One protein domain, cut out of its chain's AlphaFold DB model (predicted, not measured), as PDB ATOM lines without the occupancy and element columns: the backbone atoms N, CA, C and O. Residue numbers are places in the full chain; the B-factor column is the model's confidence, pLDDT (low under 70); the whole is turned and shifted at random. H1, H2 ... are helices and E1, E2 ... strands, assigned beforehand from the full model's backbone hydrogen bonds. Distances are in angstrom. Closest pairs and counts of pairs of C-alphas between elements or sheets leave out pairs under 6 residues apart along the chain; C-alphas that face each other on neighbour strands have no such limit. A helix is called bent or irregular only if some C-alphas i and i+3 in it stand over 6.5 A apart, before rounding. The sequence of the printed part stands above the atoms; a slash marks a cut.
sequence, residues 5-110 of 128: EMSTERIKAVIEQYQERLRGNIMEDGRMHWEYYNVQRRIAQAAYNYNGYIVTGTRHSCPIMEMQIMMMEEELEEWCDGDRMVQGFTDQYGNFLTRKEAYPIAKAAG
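AT A GLANCE: This is residues 5 to 110 of the 128 residues of an uncharacterized protein of Chitinophagaceae bacterium (UniProt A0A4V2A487). A small, strongly twisted four-strand sheet has two helices, H3 and H5, packed on one face, while the long helix H1 runs lengthwise past the sheet and only grazes it. H4 sits at one end of the sheet, near where H1 begins, and the short H2 lies in a looping stretch at the opposite end of the body, off the sheet. The printed part has 106 residues, with five named helices and four named strands in the order H1 H2 E1 E2 H3 H4 E3 E4 H5; its class is mixed, helices and strands. The sheet runs E2 E1 E3 E4, antiparallel throughout. The whole is compact, with a radius of gyration of the C-alphas of 15.0 A and spans of 42 by 30 by 20 A.

IN THESE COORDINATES: H1, residues 5 to 23, begins with C-alpha 5 at (1.751, 17.930, -24.163) and is 27.4 A long. H2 is residues 33 to 36, 5.1 A. E1, residues 43 to 50, begins with C-alpha 43 at (-20.906, 17.551, 2.426), measures 19.1 A and bends by 60 degrees at residue 46. E2 is residues 53 to 57, 13.6 A; H3 is residues 63 to 70, 10.3 A; H4 is residues 73 to 80, 10.5 A. E3 is residues 85 to 91, 18.2 A, and E4 is residues 96 to 98, 6.9 A. H5, residues 99 to 108, is 14.5 A long and ends with C-alpha 108 at (-21.953, 18.826, 12.586); it is irregular, but only just, with C-alphas 101 and 104 6.54 A apart.

HOW THE PARTS SIT: E1 and E2 form a hairpin, with N 48 and O 55 2.9 A apart, within hydrogen-bond range. E1 and E3 are antiparallel at 153 degrees, with N 47 and O 88 at 2.9 A. E3 and E4 form a second hairpin, with N 89 and O 97 at 2.8 A. E2, H3 H4 and E3 make a split strand-helix-strand unit, two strands running the same way with E1 between them, and its crossover is right-handed. H3 lies over E2 and along the strands, at a height over the sheet of 6.8 A on a local plane fitted to just 6 C-alphas; its closest C-alphas to E2 are those of Met 65 and Gly 57, 4.9 A apart. H5, on the same face, is only just over E3 alone, with 5 of its C-alphas there and 2 each on E1 and E4, at a height of 9.0 A; the closest C-alphas of H5 and E3 are those of Arg 99 and Gly 88, 4.8 A apart. H1 only grazes the sheet with residues 11 to 22; its closest C-alphas to E2 are those of Ile 15 and Tyr 53, 6.0 A apart. H4 also only grazes the sheet, with residues 76 to 80. H1, with residues 7 to 8 alone, only just touches H4, with 3 pairs of C-alphas within 8 A, the closest those of Thr 8 and Trp 79 at 6.9 A. Their steep tilt of 67 degrees is only just short of about perpendicular. H2 is not on the sheet and is apart from H1. Every O i to N i+4 pair is within hydrogen-bond range in H1, H3 and H4, 4 of 6 are in H5, and H2 is too short for such a pair.

THE WHOLE: The C-alphas of Glu 5 and Gly 110, the two farthest apart, are 45.0 A from each other. The printed part has no cut and no long link. The mean pLDDT of the printed part is 91.6; residues 5 to 6 and 82 to 84 are under 70.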
ATOM      1  N   GLU A   5       1.468  16.655 -24.843       61.53
ATOM      2  CA  GLU A   5       1.751  17.930 -24.163       61.53
ATOM      3  C   GLU A   5       0.504  18.822 -24.057       61.53
ATOM      4  O   GLU A   5       0.295  19.496 -23.051       61.53
ATOM      5  N   MET A   6      -0.377  18.776 -25.059       60.69
ATOM      6  CA  MET A   6      -1.606  19.572 -25.095       60.69
ATOM      7  C   MET A   6      -2.637  19.100 -24.055       60.69
ATOM      8  O   MET A   6      -3.380  19.925 -23.525       60.69
ATOM      9  N   SER A   7      -2.659  17.803 -23.727       76.75
ATOM     10  CA  SER A   7      -3.553  17.236 -22.707       76.75
ATOM     11  C   SER A   7      -3.139  17.641 -21.286       76.75
ATOM     12  O   SER A   7      -3.952  18.140 -20.505       76.75
ATOM     13  N   THR A   8      -1.843  17.546 -20.974       81.88
ATOM     14  CA  THR A   8      -1.306  17.923 -19.655       81.88
ATOM     15  C   THR A   8      -1.486  19.416 -19.363       81.88
ATOM     16  O   THR A   8      -1.912  19.793 -18.269       81.88
ATOM     17  N   GLU A   9      -1.203  20.287 -20.336       87.88
ATOM     18  CA  GLU A   9      -1.397  21.735 -20.171       87.88
ATOM     19  C   GLU A   9      -2.874  22.109 -20.003       87.88
ATOM     20  O   GLU A   9      -3.213  22.989 -19.209       87.88
ATOM     21  N   ARG A  10      -3.782  21.388 -20.670       88.69
ATOM     22  CA  ARG A  10      -5.223  21.558 -20.471       88.69
ATOM     23  C   ARG A  10      -5.649  21.189 -19.048       88.69
ATOM     24  O   ARG A  10      -6.415  21.943 -18.447       88.69
ATOM     25  N   ILE A  11      -5.168  20.071 -18.499       90.12
ATOM     26  CA  ILE A  11      -5.482  19.671 -17.116       90.12
ATOM     27  C   ILE A  11      -4.973  20.722 -16.127       90.12
ATOM     28  O   ILE A  11      -5.740  21.167 -15.271       90.12
ATOM     29  N   LYS A  12      -3.728  21.193 -16.286       91.62
ATOM     30  CA  LYS A  12      -3.167  22.278 -15.463       91.62
ATOM     31  C   LYS A  12      -4.043  23.526 -15.483       91.62
ATOM     32  O   LYS A  12      -4.391  24.030 -14.419       91.62
ATOM     33  N   ALA A  13      -4.435  23.990 -16.671       94.00
ATOM     34  CA  ALA A  13      -5.255  25.190 -16.823       94.00
ATOM     35  C   ALA A  13      -6.628  25.052 -16.141       94.00
ATOM     36  O   ALA A  13      -7.100  25.978 -15.483       94.00
ATOM     37  N   VAL A  14      -7.263  23.879 -16.250       93.38
ATOM     38  CA  VAL A  14      -8.547  23.612 -15.580       93.38
ATOM     39  C   VAL A  14      -8.386  23.569 -14.058       93.38
ATOM     40  O   VAL A  14      -9.226  24.116 -13.342       93.38
ATOM     41  N   ILE A  15      -7.305  22.969 -13.548       94.44
ATOM     42  CA  ILE A  15      -7.001  22.961 -12.110       94.44
ATOM     43  C   ILE A  15      -6.757  24.386 -11.608       94.44
ATOM     44  O   ILE A  15      -7.294  24.759 -10.566       94.44
ATOM     45  N   GLU A  16      -5.998  25.202 -12.336       95.88
ATOM     46  CA  GLU A  16      -5.755  26.598 -11.967       95.88
ATOM     47  C   GLU A  16      -7.063  27.395 -11.895       95.88
ATOM     48  O   GLU A  16      -7.324  28.061 -10.891       95.88
ATOM     49  N   GLN A  17      -7.937  27.242 -12.893       95.69
ATOM     50  CA  GLN A  17      -9.258  27.867 -12.886       95.69
ATOM     51  C   GLN A  17     -10.114  27.389 -11.703       95.69
ATOM     52  O   GLN A  17     -10.815  28.184 -11.073       95.69
ATOM     53  N   TYR A  18     -10.067  26.097 -11.368       95.75
ATOM     54  CA  TYR A  18     -10.734  25.565 -10.180       95.75
ATOM     55  C   TYR A  18     -10.216  26.235  -8.897       95.75
ATOM     56  O   TYR A  18     -11.019  26.710  -8.093       95.75
ATOM     57  N   GLN A  19      -8.894  26.353  -8.736       95.38
ATOM     58  CA  GLN A  19      -8.286  27.016  -7.579       95.38
ATOM     59  C   GLN A  19      -8.656  28.502  -7.499       95.38
ATOM     60  O   GLN A  19      -8.934  29.009  -6.414       95.38
ATOM     61  N   GLU A  20      -8.711  29.207  -8.629       95.31
ATOM     62  CA  GLU A  20      -9.164  30.600  -8.678       95.31
ATOM     63  C   GLU A  20     -10.614  30.740  -8.199       95.31
ATOM     64  O   GLU A  20     -10.918  31.596  -7.365       95.31
ATOM     65  N   ARG A  21     -11.506  29.843  -8.638       93.88
ATOM     66  CA  ARG A  21     -12.905  29.837  -8.185       93.88
ATOM     67  C   ARG A  21     -13.028  29.548  -6.691       93.88
ATOM     68  O   ARG A  21     -13.861  30.169  -6.037       93.88
ATOM     69  N   LEU A  22     -12.192  28.666  -6.140       93.38
ATOM     70  CA  LEU A  22     -12.165  28.418  -4.697       93.38
ATOM     71  C   LEU A  22     -11.711  29.640  -3.897       93.38
ATOM     72  O   LEU A  22     -12.262  29.890  -2.828       93.38
ATOM     73  N   ARG A  23     -10.756  30.429  -4.407       91.94
ATOM     74  CA  ARG A  23     -10.348  31.692  -3.762       91.94
ATOM     75  C   ARG A  23     -11.496  32.695  -3.692       91.94
ATOM     76  O   ARG A  23     -11.556  33.459  -2.738       91.94
ATOM     77  N   GLY A  24     -12.437  32.640  -4.635       87.31
ATOM     78  CA  GLY A  24     -13.683  33.411  -4.579       87.31
ATOM     79  C   GLY A  24     -14.579  33.088  -3.374       87.31
ATOM     80  O   GLY A  24     -15.483  33.860  -3.071       87.31
ATOM     81  N   ASN A  25     -14.326  31.985  -2.658       90.19
ATOM     82  CA  ASN A  25     -14.998  31.670  -1.395       90.19
ATOM     83  C   ASN A  25     -14.352  32.357  -0.177       90.19
ATOM     84  O   ASN A  25     -14.826  32.150   0.939       90.19
ATOM     85  N   ILE A  26     -13.270  33.119  -0.353       93.56
ATOM     86  CA  ILE A  26     -12.608  33.880   0.711       93.56
ATOM     87  C   ILE A  26     -13.098  35.327   0.631       93.56
ATOM     88  O   ILE A  26     -13.030  35.961  -0.420       93.56
ATOM     89  N   MET A  27     -13.608  35.845   1.744       92.44
ATOM     90  CA  MET A  27     -14.097  37.218   1.849       92.44
ATOM     91  C   MET A  27     -12.930  38.211   1.951       92.44
ATOM     92  O   MET A  27     -11.806  37.829   2.269       92.44
ATOM     93  N   GLU A  28     -13.191  39.507   1.743       92.06
ATOM     94  CA  GLU A  28     -12.156  40.558   1.819       92.06
ATOM     95  C   GLU A  28     -11.431  40.607   3.175       92.06
ATOM     96  O   GLU A  28     -10.258  40.969   3.243       92.06
ATOM     97  N   ASP A  29     -12.112  40.211   4.253       93.25
ATOM     98  CA  ASP A  29     -11.548  40.139   5.604       93.25
ATOM     99  C   ASP A  29     -10.798  38.824   5.900       93.25
ATOM    100  O   ASP A  29     -10.357  38.600   7.028       93.25
ATOM    101  N   GLY A  30     -10.649  37.955   4.895       93.69
ATOM    102  CA  GLY A  30      -9.938  36.683   4.973       93.69
ATOM    103  C   GLY A  30     -10.754  35.516   5.532       93.69
ATOM    104  O   GLY A  30     -10.250  34.394   5.544       93.69
ATOM    105  N   ARG A  31     -11.997  35.736   5.978       93.81
ATOM    106  CA  ARG A  31     -12.873  34.644   6.431       93.81
ATOM    107  C   ARG A  31     -13.388  33.831   5.253       93.81
ATOM    108  O   ARG A  31     -13.617  34.365   4.168       93.81
ATOM    109  N   MET A  32     -13.658  32.549   5.480       92.88
ATOM    110  CA  MET A  32     -14.363  31.744   4.481       92.88
ATOM    111  C   MET A  32     -15.826  32.188   4.381       92.88
ATOM    112  O   MET A  32     -16.439  32.588   5.372       92.88
ATOM    113  N   HIS A  33     -16.431  32.058   3.202       90.00
ATOM    114  CA  HIS A  33     -17.810  32.469   2.927       90.00
ATOM    115  C   HIS A  33     -18.809  31.930   3.968       90.00
ATOM    116  O   HIS A  33     -19.683  32.652   4.447       90.00
ATOM    117  N   TRP A  34     -18.687  30.660   4.363       92.69
ATOM    118  CA  TRP A  34     -19.574  30.062   5.369       92.69
ATOM    119  C   TRP A  34     -19.355  30.608   6.785       92.69
ATOM    120  O   TRP A  34     -20.309  30.678   7.554       92.69
ATOM    121  N   GLU A  35     -18.142  31.037   7.132       92.88
ATOM    122  CA  GLU A  35     -17.856  31.692   8.414       92.88
ATOM    123  C   GLU A  35     -18.418  33.113   8.428       92.88
ATOM    124  O   GLU A  35     -19.021  33.538   9.411       92.88
ATOM    125  N   TYR A  36     -18.258  33.838   7.319       92.62
ATOM    126  CA  TYR A  36     -18.734  35.209   7.182       92.62
ATOM    127  C   TYR A  36     -20.256  35.304   7.291       92.62
ATOM    128  O   TYR A  36     -20.774  36.117   8.056       92.62
ATOM    129  N   TYR A  37     -20.970  34.445   6.560       92.50
ATOM    130  CA  TYR A  37     -22.434  34.419   6.547       92.50
ATOM    131  C   TYR A  37     -23.047  33.506   7.619       92.50
ATOM    132  O   TYR A  37     -24.265  33.342   7.643       92.50
ATOM    133  N   ASN A  38     -22.232  32.912   8.500       93.50
ATOM    134  CA  ASN A  38     -22.671  31.969   9.532       93.50
ATOM    135  C   ASN A  38     -23.551  30.827   8.972       93.50
ATOM    136  O   ASN A  38     -24.620  30.506   9.497       93.50
ATOM    137  N   VAL A  39     -23.115  30.237   7.858       94.38
ATOM    138  CA  VAL A  39     -23.816  29.147   7.170       94.38
ATOM    139  C   VAL A  39     -23.210  27.808   7.581       94.38
ATOM    140  O   VAL A  39     -21.998  27.618   7.530       94.38
ATOM    141  N   GLN A  40     -24.052  26.833   7.930       96.25
ATOM    142  CA  GLN A  40     -23.590  25.472   8.207       96.25
ATOM    143  C   GLN A  40     -22.981  24.841   6.944       96.25
ATOM    144  O   GLN A  40     -23.679  24.590   5.957       96.25
ATOM    145  N   ARG A  41     -21.683  24.526   6.988       95.88
ATOM    146  CA  ARG A  41     -20.995  23.740   5.952       95.88
ATOM    147  C   ARG A  41     -21.559  22.314   5.904       95.88
ATOM    148  O   ARG A  41     -21.854  21.736   6.950       95.88
ATOM    149  N   ARG A  42     -21.729  21.764   4.702       96.62
ATOM    150  CA  ARG A  42     -22.321  20.446   4.438       96.62
ATOM    151  C   ARG A  42     -21.520  19.721   3.368       96.62
ATOM    152  O   ARG A  42     -21.025  20.336   2.429       96.62
ATOM    153  N   ILE A  43     -21.439  18.404   3.486       96.69
ATOM    154  CA  ILE A  43     -20.906  17.551   2.426       96.69
ATOM    155  C   ILE A  43     -21.947  17.439   1.313       96.69
ATOM    156  O   ILE A  43     -23.118  17.183   1.591       96.69
ATOM    157  N   ALA A  44     -21.531  17.662   0.070       95.94
ATOM    158  CA  ALA A  44     -22.411  17.668  -1.092       95.94
ATOM    159  C   ALA A  44     -22.339  16.351  -1.873       95.94
ATOM    160  O   ALA A  44     -23.377  15.753  -2.155       95.94
ATOM    161  N   GLN A  45     -21.134  15.898  -2.235       96.69
ATOM    162  CA  GLN A  45     -20.937  14.749  -3.127       96.69
ATOM    163  C   GLN A  45     -19.673  13.962  -2.773       96.69
ATOM    164  O   GLN A  45     -18.747  14.503  -2.175       96.69
ATOM    165  N   ALA A  46     -19.628  12.686  -3.166       97.12
ATOM    166  CA  ALA A  46     -18.394  11.904  -3.152       97.12
ATOM    167  C   ALA A  46     -17.462  12.373  -4.275       97.12
ATOM    168  O   ALA A  46     -17.928  12.835  -5.322       97.12
ATOM    169  N   ALA A  47     -16.155  12.242  -4.064       97.50
ATOM    170  CA  ALA A  47     -15.163  12.730  -5.007       97.50
ATOM    171  C   ALA A  47     -13.882  11.892  -5.021       97.50
ATOM    172  O   ALA A  47     -13.424  11.405  -3.986       97.50
ATOM    173  N   TYR A  48     -13.271  11.804  -6.199       95.75
ATOM    174  CA  TYR A  48     -11.891  11.380  -6.398       95.75
ATOM    175  C   TYR A  48     -11.045  12.591  -6.772       95.75
ATOM    176  O   TYR A  48     -11.424  13.382  -7.635       95.75
ATOM    177  N   ASN A  49      -9.908  12.739  -6.101       95.44
ATOM    178  CA  ASN A  49      -8.930  13.776  -6.380       95.44
ATOM    179  C   ASN A  49      -7.717  13.158  -7.068       95.44
ATOM    180  O   ASN A  49      -6.910  12.479  -6.436       95.44
ATOM    181  N   TYR A  50      -7.613  13.437  -8.358       93.88
ATOM    182  CA  TYR A  50      -6.502  13.096  -9.223       93.88
ATOM    183  C   TYR A  50      -5.512  14.269  -9.252       93.88
ATOM    184  O   TYR A  50      -5.479  15.053 -10.198       93.88
ATOM    185  N   ASN A  51      -4.741  14.431  -8.170       91.75
ATOM    186  CA  ASN A  51      -3.709  15.468  -8.035       91.75
ATOM    187  C   ASN A  51      -4.189  16.882  -8.446       91.75
ATOM    188  O   ASN A  51      -3.590  17.564  -9.275       91.75
ATOM    189  N   GLY A  52      -5.328  17.299  -7.897       92.06
ATOM    190  CA  GLY A  52      -5.988  18.579  -8.161       92.06
ATOM    191  C   GLY A  52      -7.158  18.496  -9.143       92.06
ATOM    192  O   GLY A  52      -8.030  19.363  -9.089       92.06
ATOM    193  N   TYR A  53      -7.231  17.460  -9.986       93.50
ATOM    194  CA  TYR A  53      -8.382  17.231 -10.858       93.50
ATOM    195  C   TYR A  53      -9.465  16.449 -10.106       93.50
ATOM    196  O   TYR A  53      -9.245  15.318  -9.675       93.50
ATOM    197  N   ILE A  54     -10.634  17.058  -9.910       95.69
ATOM    198  CA  ILE A  54     -11.694  16.487  -9.071       95.69
ATOM    199  C   ILE A  54     -12.780  15.861  -9.943       95.69
ATOM    200  O   ILE A  54     -13.438  16.558 -10.710       95.69
ATOM    201  N   VAL A  55     -13.019  14.564  -9.763       95.56
ATOM    202  CA  VAL A  55     -14.159  13.853 -10.356       95.56
ATOM    203  C   VAL A  55     -15.191  13.601  -9.267       95.56
ATOM    204  O   VAL A  55     -14.866  13.021  -8.231       95.56
ATOM    205  N   THR A  56     -16.438  14.021  -9.480       97.06
ATOM    206  CA  THR A  56     -17.507  13.886  -8.480       97.06
ATOM    207  C   THR A  56     -18.571  12.871  -8.885       97.06
ATOM    208  O   THR A  56     -18.740  12.512 -10.052       97.06
ATOM    209  N   GLY A  57     -19.319  12.400  -7.888       95.56
ATOM    210  CA  GLY A  57     -20.467  11.527  -8.081       95.56
ATOM    211  C   GLY A  57     -21.334  11.423  -6.833       95.56
ATOM    212  O   GLY A  57     -20.979  11.881  -5.748       95.56
ATOM    213  N   THR A  58     -22.503  10.800  -6.979       93.56
ATOM    214  CA  THR A  58     -23.436  10.577  -5.861       93.56
ATOM    215  C   THR A  58     -22.842   9.693  -4.760       93.56
ATOM    216  O   THR A  58     -23.089   9.933  -3.583       93.56
ATOM    217  N   ARG A  59     -22.024   8.703  -5.135       93.38
ATOM    218  CA  ARG A  59     -21.190   7.872  -4.254       93.38
ATOM    219  C   ARG A  59     -19.892   7.509  -4.972       93.38
ATOM    220  O   ARG A  59     -19.820   7.655  -6.193       93.38
ATOM    221  N   HIS A  60     -18.901   7.006  -4.237       94.69
ATOM    222  CA  HIS A  60     -17.682   6.486  -4.858       94.69
ATOM    223  C   HIS A  60     -18.024   5.342  -5.819       94.69
ATOM    224  O   HIS A  60     -18.861   4.490  -5.500       94.69
ATOM    225  N   SER A  61     -17.412   5.365  -7.004       93.12
ATOM    226  CA  SER A  61     -17.641   4.388  -8.077       93.12
ATOM    227  C   SER A  61     -19.112   4.212  -8.472       93.12
ATOM    228  O   SER A  61     -19.566   3.128  -8.845       93.12
ATOM    229  N   CYS A  62     -19.913   5.279  -8.367       95.00
ATOM    230  CA  CYS A  62     -21.245   5.273  -8.961       95.00
ATOM    231  C   CYS A  62     -21.149   5.324 -10.496       95.00
ATOM    232  O   CYS A  62     -20.161   5.840 -11.017       95.00
ATOM    233  N   PRO A  63     -22.183   4.880 -11.237       96.12
ATOM    234  CA  PRO A  63     -22.134   4.856 -12.701       96.12
ATOM    235  C   PRO A  63     -21.767   6.201 -13.347       96.12
ATOM    236  O   PRO A  63     -21.069   6.227 -14.350       96.12
ATOM    237  N   ILE A  64     -22.194   7.325 -12.755       95.81
ATOM    238  CA  ILE A  64     -21.875   8.673 -13.256       95.81
ATOM    239  C   ILE A  64     -20.397   9.025 -13.026       95.81
ATOM    240  O   ILE A  64     -19.782   9.658 -13.879       95.81
ATOM    241  N   MET A  65     -19.825   8.636 -11.883       95.56
ATOM    242  CA  MET A  65     -18.405   8.856 -11.586       95.56
ATOM    243  C   MET A  65     -17.532   8.000 -12.507       95.56
ATOM    244  O   MET A  65     -16.634   8.533 -13.148       95.56
ATOM    245  N   GLU A  66     -17.851   6.711 -12.636       94.88
ATOM    246  CA  GLU A  66     -17.130   5.782 -13.516       94.88
ATOM    247  C   GLU A  66     -17.190   6.224 -14.981       94.88
ATOM    248  O   GLU A  66     -16.168   6.246 -15.654       94.88
ATOM    249  N   MET A  67     -18.351   6.679 -15.463       95.69
ATOM    250  CA  MET A  67     -18.481   7.217 -16.821       95.69
ATOM    251  C   MET A  67     -17.521   8.388 -17.085       95.69
ATOM    252  O   MET A  67     -16.936   8.458 -18.158       95.69
ATOM    253  N   GLN A  68     -17.348   9.302 -16.123       93.94
ATOM    254  CA  GLN A  68     -16.409  10.423 -16.259       93.94
ATOM    255  C   GLN A  68     -14.950   9.954 -16.248       93.94
ATOM    256  O   GLN A  68     -14.153  10.463 -17.028       93.94
ATOM    257  N   ILE A  69     -14.614   8.983 -15.391       92.12
ATOM    258  CA  ILE A  69     -13.264   8.405 -15.317       92.12
ATOM    259  C   ILE A  69     -12.926   7.701 -16.631       92.12
ATOM    260  O   ILE A  69     -11.899   8.005 -17.215       92.12
ATOM    261  N   MET A  70     -13.819   6.855 -17.152       91.50
ATOM    262  CA  MET A  70     -13.627   6.143 -18.424       91.50
ATOM    263  C   MET A  70     -13.438   7.087 -19.620       91.50
ATOM    264  O   MET A  70     -12.782   6.733 -20.592       91.50
ATOM    265  N   MET A  71     -14.017   8.290 -19.574       90.38
ATOM    266  CA  MET A  71     -13.824   9.297 -20.622       90.38
ATOM    267  C   MET A  71     -12.446   9.969 -20.591       90.38
ATOM    268  O   MET A  71     -12.117  10.661 -21.551       90.38
ATOM    269  N   MET A  72     -11.692   9.829 -19.498       87.75
ATOM    270  CA  MET A  72     -10.419  10.520 -19.264       87.75
ATOM    271  C   MET A  72      -9.339   9.592 -18.688       87.75
ATOM    272  O   MET A  72      -8.398  10.064 -18.056       87.75
ATOM    273  N   GLU A  73      -9.518   8.274 -18.804       84.94
ATOM    274  CA  GLU A  73      -8.735   7.276 -18.067       84.94
ATOM    275  C   GLU A  73      -7.238   7.413 -18.373       84.94
ATOM    276  O   GLU A  73      -6.441   7.585 -17.451       84.94
ATOM    277  N   GLU A  74      -6.878   7.466 -19.660       85.19
ATOM    278  CA  GLU A  74      -5.488   7.615 -20.107       85.19
ATOM    279  C   GLU A  74      -4.862   8.930 -19.608       85.19
ATOM    280  O   GLU A  74      -3.743   8.940 -19.091       85.19
ATOM    281  N   GLU A  75      -5.584  10.051 -19.719       87.75
ATOM    282  CA  GLU A  75      -5.089  11.359 -19.290       87.75
ATOM    283  C   GLU A  75      -4.936  11.463 -17.767       87.75
ATOM    284  O   GLU A  75      -4.007  12.106 -17.273       87.75
ATOM    285  N   LEU A  76      -5.851  10.850 -17.009       85.25
ATOM    286  CA  LEU A  76      -5.821  10.846 -15.548       85.25
ATOM    287  C   LEU A  76      -4.707   9.952 -15.004       85.25
ATOM    288  O   LEU A  76      -4.047  10.351 -14.041       85.25
ATOM    289  N   GLU A  77      -4.477   8.782 -15.605       83.25
ATOM    290  CA  GLU A  77      -3.361   7.900 -15.249       83.25
ATOM    291  C   GLU A  77      -2.011   8.591 -15.463       83.25
ATOM    292  O   GLU A  77      -1.165   8.583 -14.563       83.25
ATOM    293  N   GLU A  78      -1.833   9.246 -16.617       84.50
ATOM    294  CA  GLU A  78      -0.620  10.008 -16.933       84.50
ATOM    295  C   GLU A  78      -0.438  11.191 -15.970       84.50
ATOM    296  O   GLU A  78       0.648  11.390 -15.421       84.50
ATOM    297  N   TRP A  79      -1.507  11.948 -15.696       87.19
ATOM    298  CA  TRP A  79      -1.467  13.095 -14.786       87.19
ATOM    299  C   TRP A  79      -1.151  12.713 -13.331       87.19
ATOM    300  O   TRP A  79      -0.450  13.446 -12.625       87.19
ATOM    301  N   CYS A  80      -1.683  11.583 -12.860       83.31
ATOM    302  CA  CYS A  80      -1.539  11.144 -11.472       83.31
ATOM    303  C   CYS A  80      -0.356  10.233 -11.197       83.31
ATOM    304  O   CYS A  80      -0.221   9.797 -10.047       83.31
ATOM    305  N   ASP A  81       0.494   9.967 -12.192       78.94
ATOM    306  CA  ASP A  81       1.630   9.056 -12.039       78.94
ATOM    307  C   ASP A  81       1.160   7.690 -11.490       78.94
ATOM    308  O   ASP A  81       1.689   7.160 -10.513       78.94
ATOM    309  N   GLY A  82       0.071   7.173 -12.073       61.22
ATOM    310  CA  GLY A  82      -0.404   5.796 -11.914       61.22
ATOM    311  C   GLY A  82      -1.130   5.398 -10.623       61.22
ATOM    312  O   GLY A  82      -1.757   4.349 -10.645       61.22
ATOM    313  N   ASP A  83      -1.089   6.153  -9.511       59.47
ATOM    314  CA  ASP A  83      -1.747   5.662  -8.269       59.47
ATOM    315  C   ASP A  83      -2.079   6.707  -7.180       59.47
ATOM    316  O   ASP A  83      -2.372   6.382  -6.027       59.47
ATOM    317  N   ARG A  84      -2.040   8.007  -7.495       69.56
ATOM    318  CA  ARG A  84      -2.190   9.076  -6.478       69.56
ATOM    319  C   ARG A  84      -3.614   9.592  -6.291       69.56
ATOM    320  O   ARG A  84      -3.803  10.701  -5.786       69.56
ATOM    321  N   MET A  85      -4.617   8.815  -6.689       90.06
ATOM    322  CA  MET A  85      -6.007   9.217  -6.511       90.06
ATOM    323  C   MET A  85      -6.400   9.162  -5.031       90.06
ATOM    324  O   MET A  85      -6.278   8.133  -4.363       90.06
ATOM    325  N   VAL A  86      -6.902  10.280  -4.506       94.44
ATOM    326  CA  VAL A  86      -7.384  10.374  -3.124       94.44
ATOM    327  C   VAL A  86      -8.907  10.378  -3.103       94.44
ATOM    328  O   VAL A  86      -9.548  11.254  -3.683       94.44
ATOM    329  N   GLN A  87      -9.493   9.428  -2.375       94.88
ATOM    330  CA  GLN A  87     -10.938   9.380  -2.153       94.88
ATOM    331  C   GLN A  87     -11.364  10.380  -1.074       94.88
ATOM    332  O   GLN A  87     -10.725  10.512  -0.023       94.88
ATOM    333  N   GLY A  88     -12.479  11.055  -1.308       96.81
ATOM    334  CA  GLY A  88     -12.968  12.105  -0.435       96.81
ATOM    335  C   GLY A  88     -14.344  12.599  -0.846       96.81
ATOM    336  O   GLY A  88     -15.168  11.862  -1.382       96.81
ATOM    337  N   PHE A  89     -14.606  13.861  -0.553       97.69
ATOM    338  CA  PHE A  89     -15.887  14.497  -0.803       97.69
ATOM    339  C   PHE A  89     -15.685  15.946  -1.209       97.69
ATOM    340  O   PHE A  89     -14.653  16.542  -0.910       97.69
ATOM    341  N   THR A  90     -16.692  16.526  -1.841       97.88
ATOM    342  CA  THR A  90     -16.803  17.975  -1.971       97.88
ATOM    343  C   THR A  90     -17.839  18.517  -1.000       97.88
ATOM    344  O   THR A  90     -18.835  17.856  -0.690       97.88
ATOM    345  N   ASP A  91     -17.613  19.726  -0.497       96.56
ATOM    346  CA  ASP A  91     -18.645  20.492   0.203       96.56
ATOM    347  C   ASP A  91     -19.558  21.252  -0.779       96.56
ATOM    348  O   ASP A  91     -19.363  21.212  -1.997       96.56
ATOM    349  N   GLN A  92     -20.548  21.987  -0.259       95.44
ATOM    350  CA  GLN A  92     -21.456  22.782  -1.098       95.44
ATOM    351  C   GLN A  92     -20.791  23.966  -1.832       95.44
ATOM    352  O   GLN A  92     -21.452  24.633  -2.624       95.44
ATOM    353  N   TYR A  93     -19.516  24.245  -1.553       95.00
ATOM    354  CA  TYR A  93     -18.723  25.324  -2.145       95.00
ATOM    355  C   TYR A  93     -17.655  24.793  -3.120       95.00
ATOM    356  O   TYR A  93     -16.868  25.572  -3.659       95.00
ATOM    357  N   GLY A  94     -17.632  23.476  -3.360       95.19
ATOM    358  CA  GLY A  94     -16.717  22.812  -4.284       95.19
ATOM    359  C   GLY A  94     -15.334  22.498  -3.712       95.19
ATOM    360  O   GLY A  94     -14.473  22.053  -4.468       95.19
ATOM    361  N   ASN A  95     -15.088  22.694  -2.414       96.00
ATOM    362  CA  ASN A  95     -13.808  22.336  -1.799       96.00
ATOM    363  C   ASN A  95     -13.699  20.819  -1.674       96.00
ATOM    364  O   ASN A  95     -14.567  20.197  -1.057       96.00
ATOM    365  N   PHE A  96     -12.618  20.238  -2.193       97.50
ATOM    366  CA  PHE A  96     -12.290  18.846  -1.914       97.50
ATOM    367  C   PHE A  96     -11.857  18.673  -0.453       97.50
ATOM    368  O   PHE A  96     -11.110  19.480   0.097       97.50
ATOM    369  N   LEU A  97     -12.325  17.594   0.158       97.50
ATOM    370  CA  LEU A  97     -12.046  17.190   1.524       97.50
ATOM    371  C   LEU A  97     -11.724  15.703   1.515       97.50
ATOM    372  O   LEU A  97     -12.494  14.894   0.994       97.50
ATOM    373  N   THR A  98     -10.630  15.312   2.152       97.19
ATOM    374  CA  THR A  98     -10.394  13.899   2.449       97.19
ATOM    375  C   THR A  98     -11.510  13.357   3.344       97.19
ATOM    376  O   THR A  98     -12.201  14.095   4.053       97.19
ATOM    377  N   ARG A  99     -11.671  12.032   3.390       95.56
ATOM    378  CA  ARG A  99     -12.672  11.383   4.259       95.56
ATOM    379  C   ARG A  99     -12.603  11.816   5.728       95.56
ATOM    380  O   ARG A  99     -13.636  11.899   6.392       95.56
ATOM    381  N   LYS A 100     -11.391  12.068   6.233       95.69
ATOM    382  CA  LYS A 100     -11.146  12.498   7.617       95.69
ATOM    383  C   LYS A 100     -11.572  13.945   7.846       95.69
ATOM    384  O   LYS A 100     -12.172  14.238   8.872       95.69
ATOM    385  N   GLU A 101     -11.312  14.831   6.887       96.88
ATOM    386  CA  GLU A 101     -11.733  16.237   6.949       96.88
ATOM    387  C   GLU A 101     -13.246  16.389   6.762       96.88
ATOM    388  O   GLU A 101     -13.878  17.224   7.407       96.88
ATOM    389  N   ALA A 102     -13.847  15.551   5.916       96.50
ATOM    390  CA  ALA A 102     -15.277  15.574   5.639       96.50
ATOM    391  C   ALA A 102     -16.130  15.087   6.821       96.50
ATOM    392  O   ALA A 102     -17.232  15.593   7.038       96.50
ATOM    393  N   TYR A 103     -15.630  14.128   7.608       94.81
ATOM    394  CA  TYR A 103     -16.359  13.538   8.734       94.81
ATOM    395  C   TYR A 103     -16.892  14.558   9.761       94.81
ATOM    396  O   TYR A 103     -18.103  14.559  10.002       94.81
ATOM    397  N   PRO A 104     -16.070  15.442  10.367       94.69
ATOM    398  CA  PRO A 104     -16.568  16.408  11.346       94.69
ATOM    399  C   PRO A 104     -17.590  17.387  10.749       94.69
ATOM    400  O   PRO A 104     -18.527  17.777  11.444       94.69
ATOM    401  N   ILE A 105     -17.466  17.733   9.463       95.44
ATOM    402  CA  ILE A 105     -18.419  18.602   8.755       95.44
ATOM    403  C   ILE A 105     -19.765  17.890   8.591       95.44
ATOM    404  O   ILE A 105     -20.799  18.438   8.970       95.44
ATOM    405  N   ALA A 106     -19.755  16.652   8.088       94.75
ATOM    406  CA  ALA A 106     -20.960  15.839   7.936       94.75
ATOM    407  C   ALA A 106     -21.655  15.594   9.283       94.75
ATOM    408  O   ALA A 106     -22.880  15.689   9.375       94.75
ATOM    409  N   LYS A 107     -20.877  15.323  10.340       93.38
ATOM    410  CA  LYS A 107     -21.392  15.128  11.698       93.38
ATOM    411  C   LYS A 107     -22.064  16.391  12.232       93.38
ATOM    412  O   LYS A 107     -23.210  16.323  12.664       93.38
ATOM    413  N   ALA A 108     -21.394  17.543  12.152       94.12
ATOM    414  CA  ALA A 108     -21.953  18.826  12.586       94.12
ATOM    415  C   ALA A 108     -23.223  19.208  11.804       94.12
ATOM    416  O   ALA A 108     -24.152  19.789  12.358       94.12
ATOM    417  N   ALA A 109     -23.289  18.834  10.526       95.00
ATOM    418  CA  ALA A 109     -24.440  19.067   9.665       95.00
ATOM    419  C   ALA A 109     -25.596  18.061   9.847       95.00
ATOM    420  O   ALA A 109     -26.626  18.216   9.178       95.00
ATOM    421  N   GLY A 110     -25.435  17.038  10.696       93.31
ATOM    422  CA  GLY A 110     -26.426  15.979  10.907       93.31
ATOM    423  C   GLY A 110     -26.620  15.059   9.697       93.31
ATOM    424  O   GLY A 110     -27.718  14.562   9.482       93.31
TER     425      GLY A 110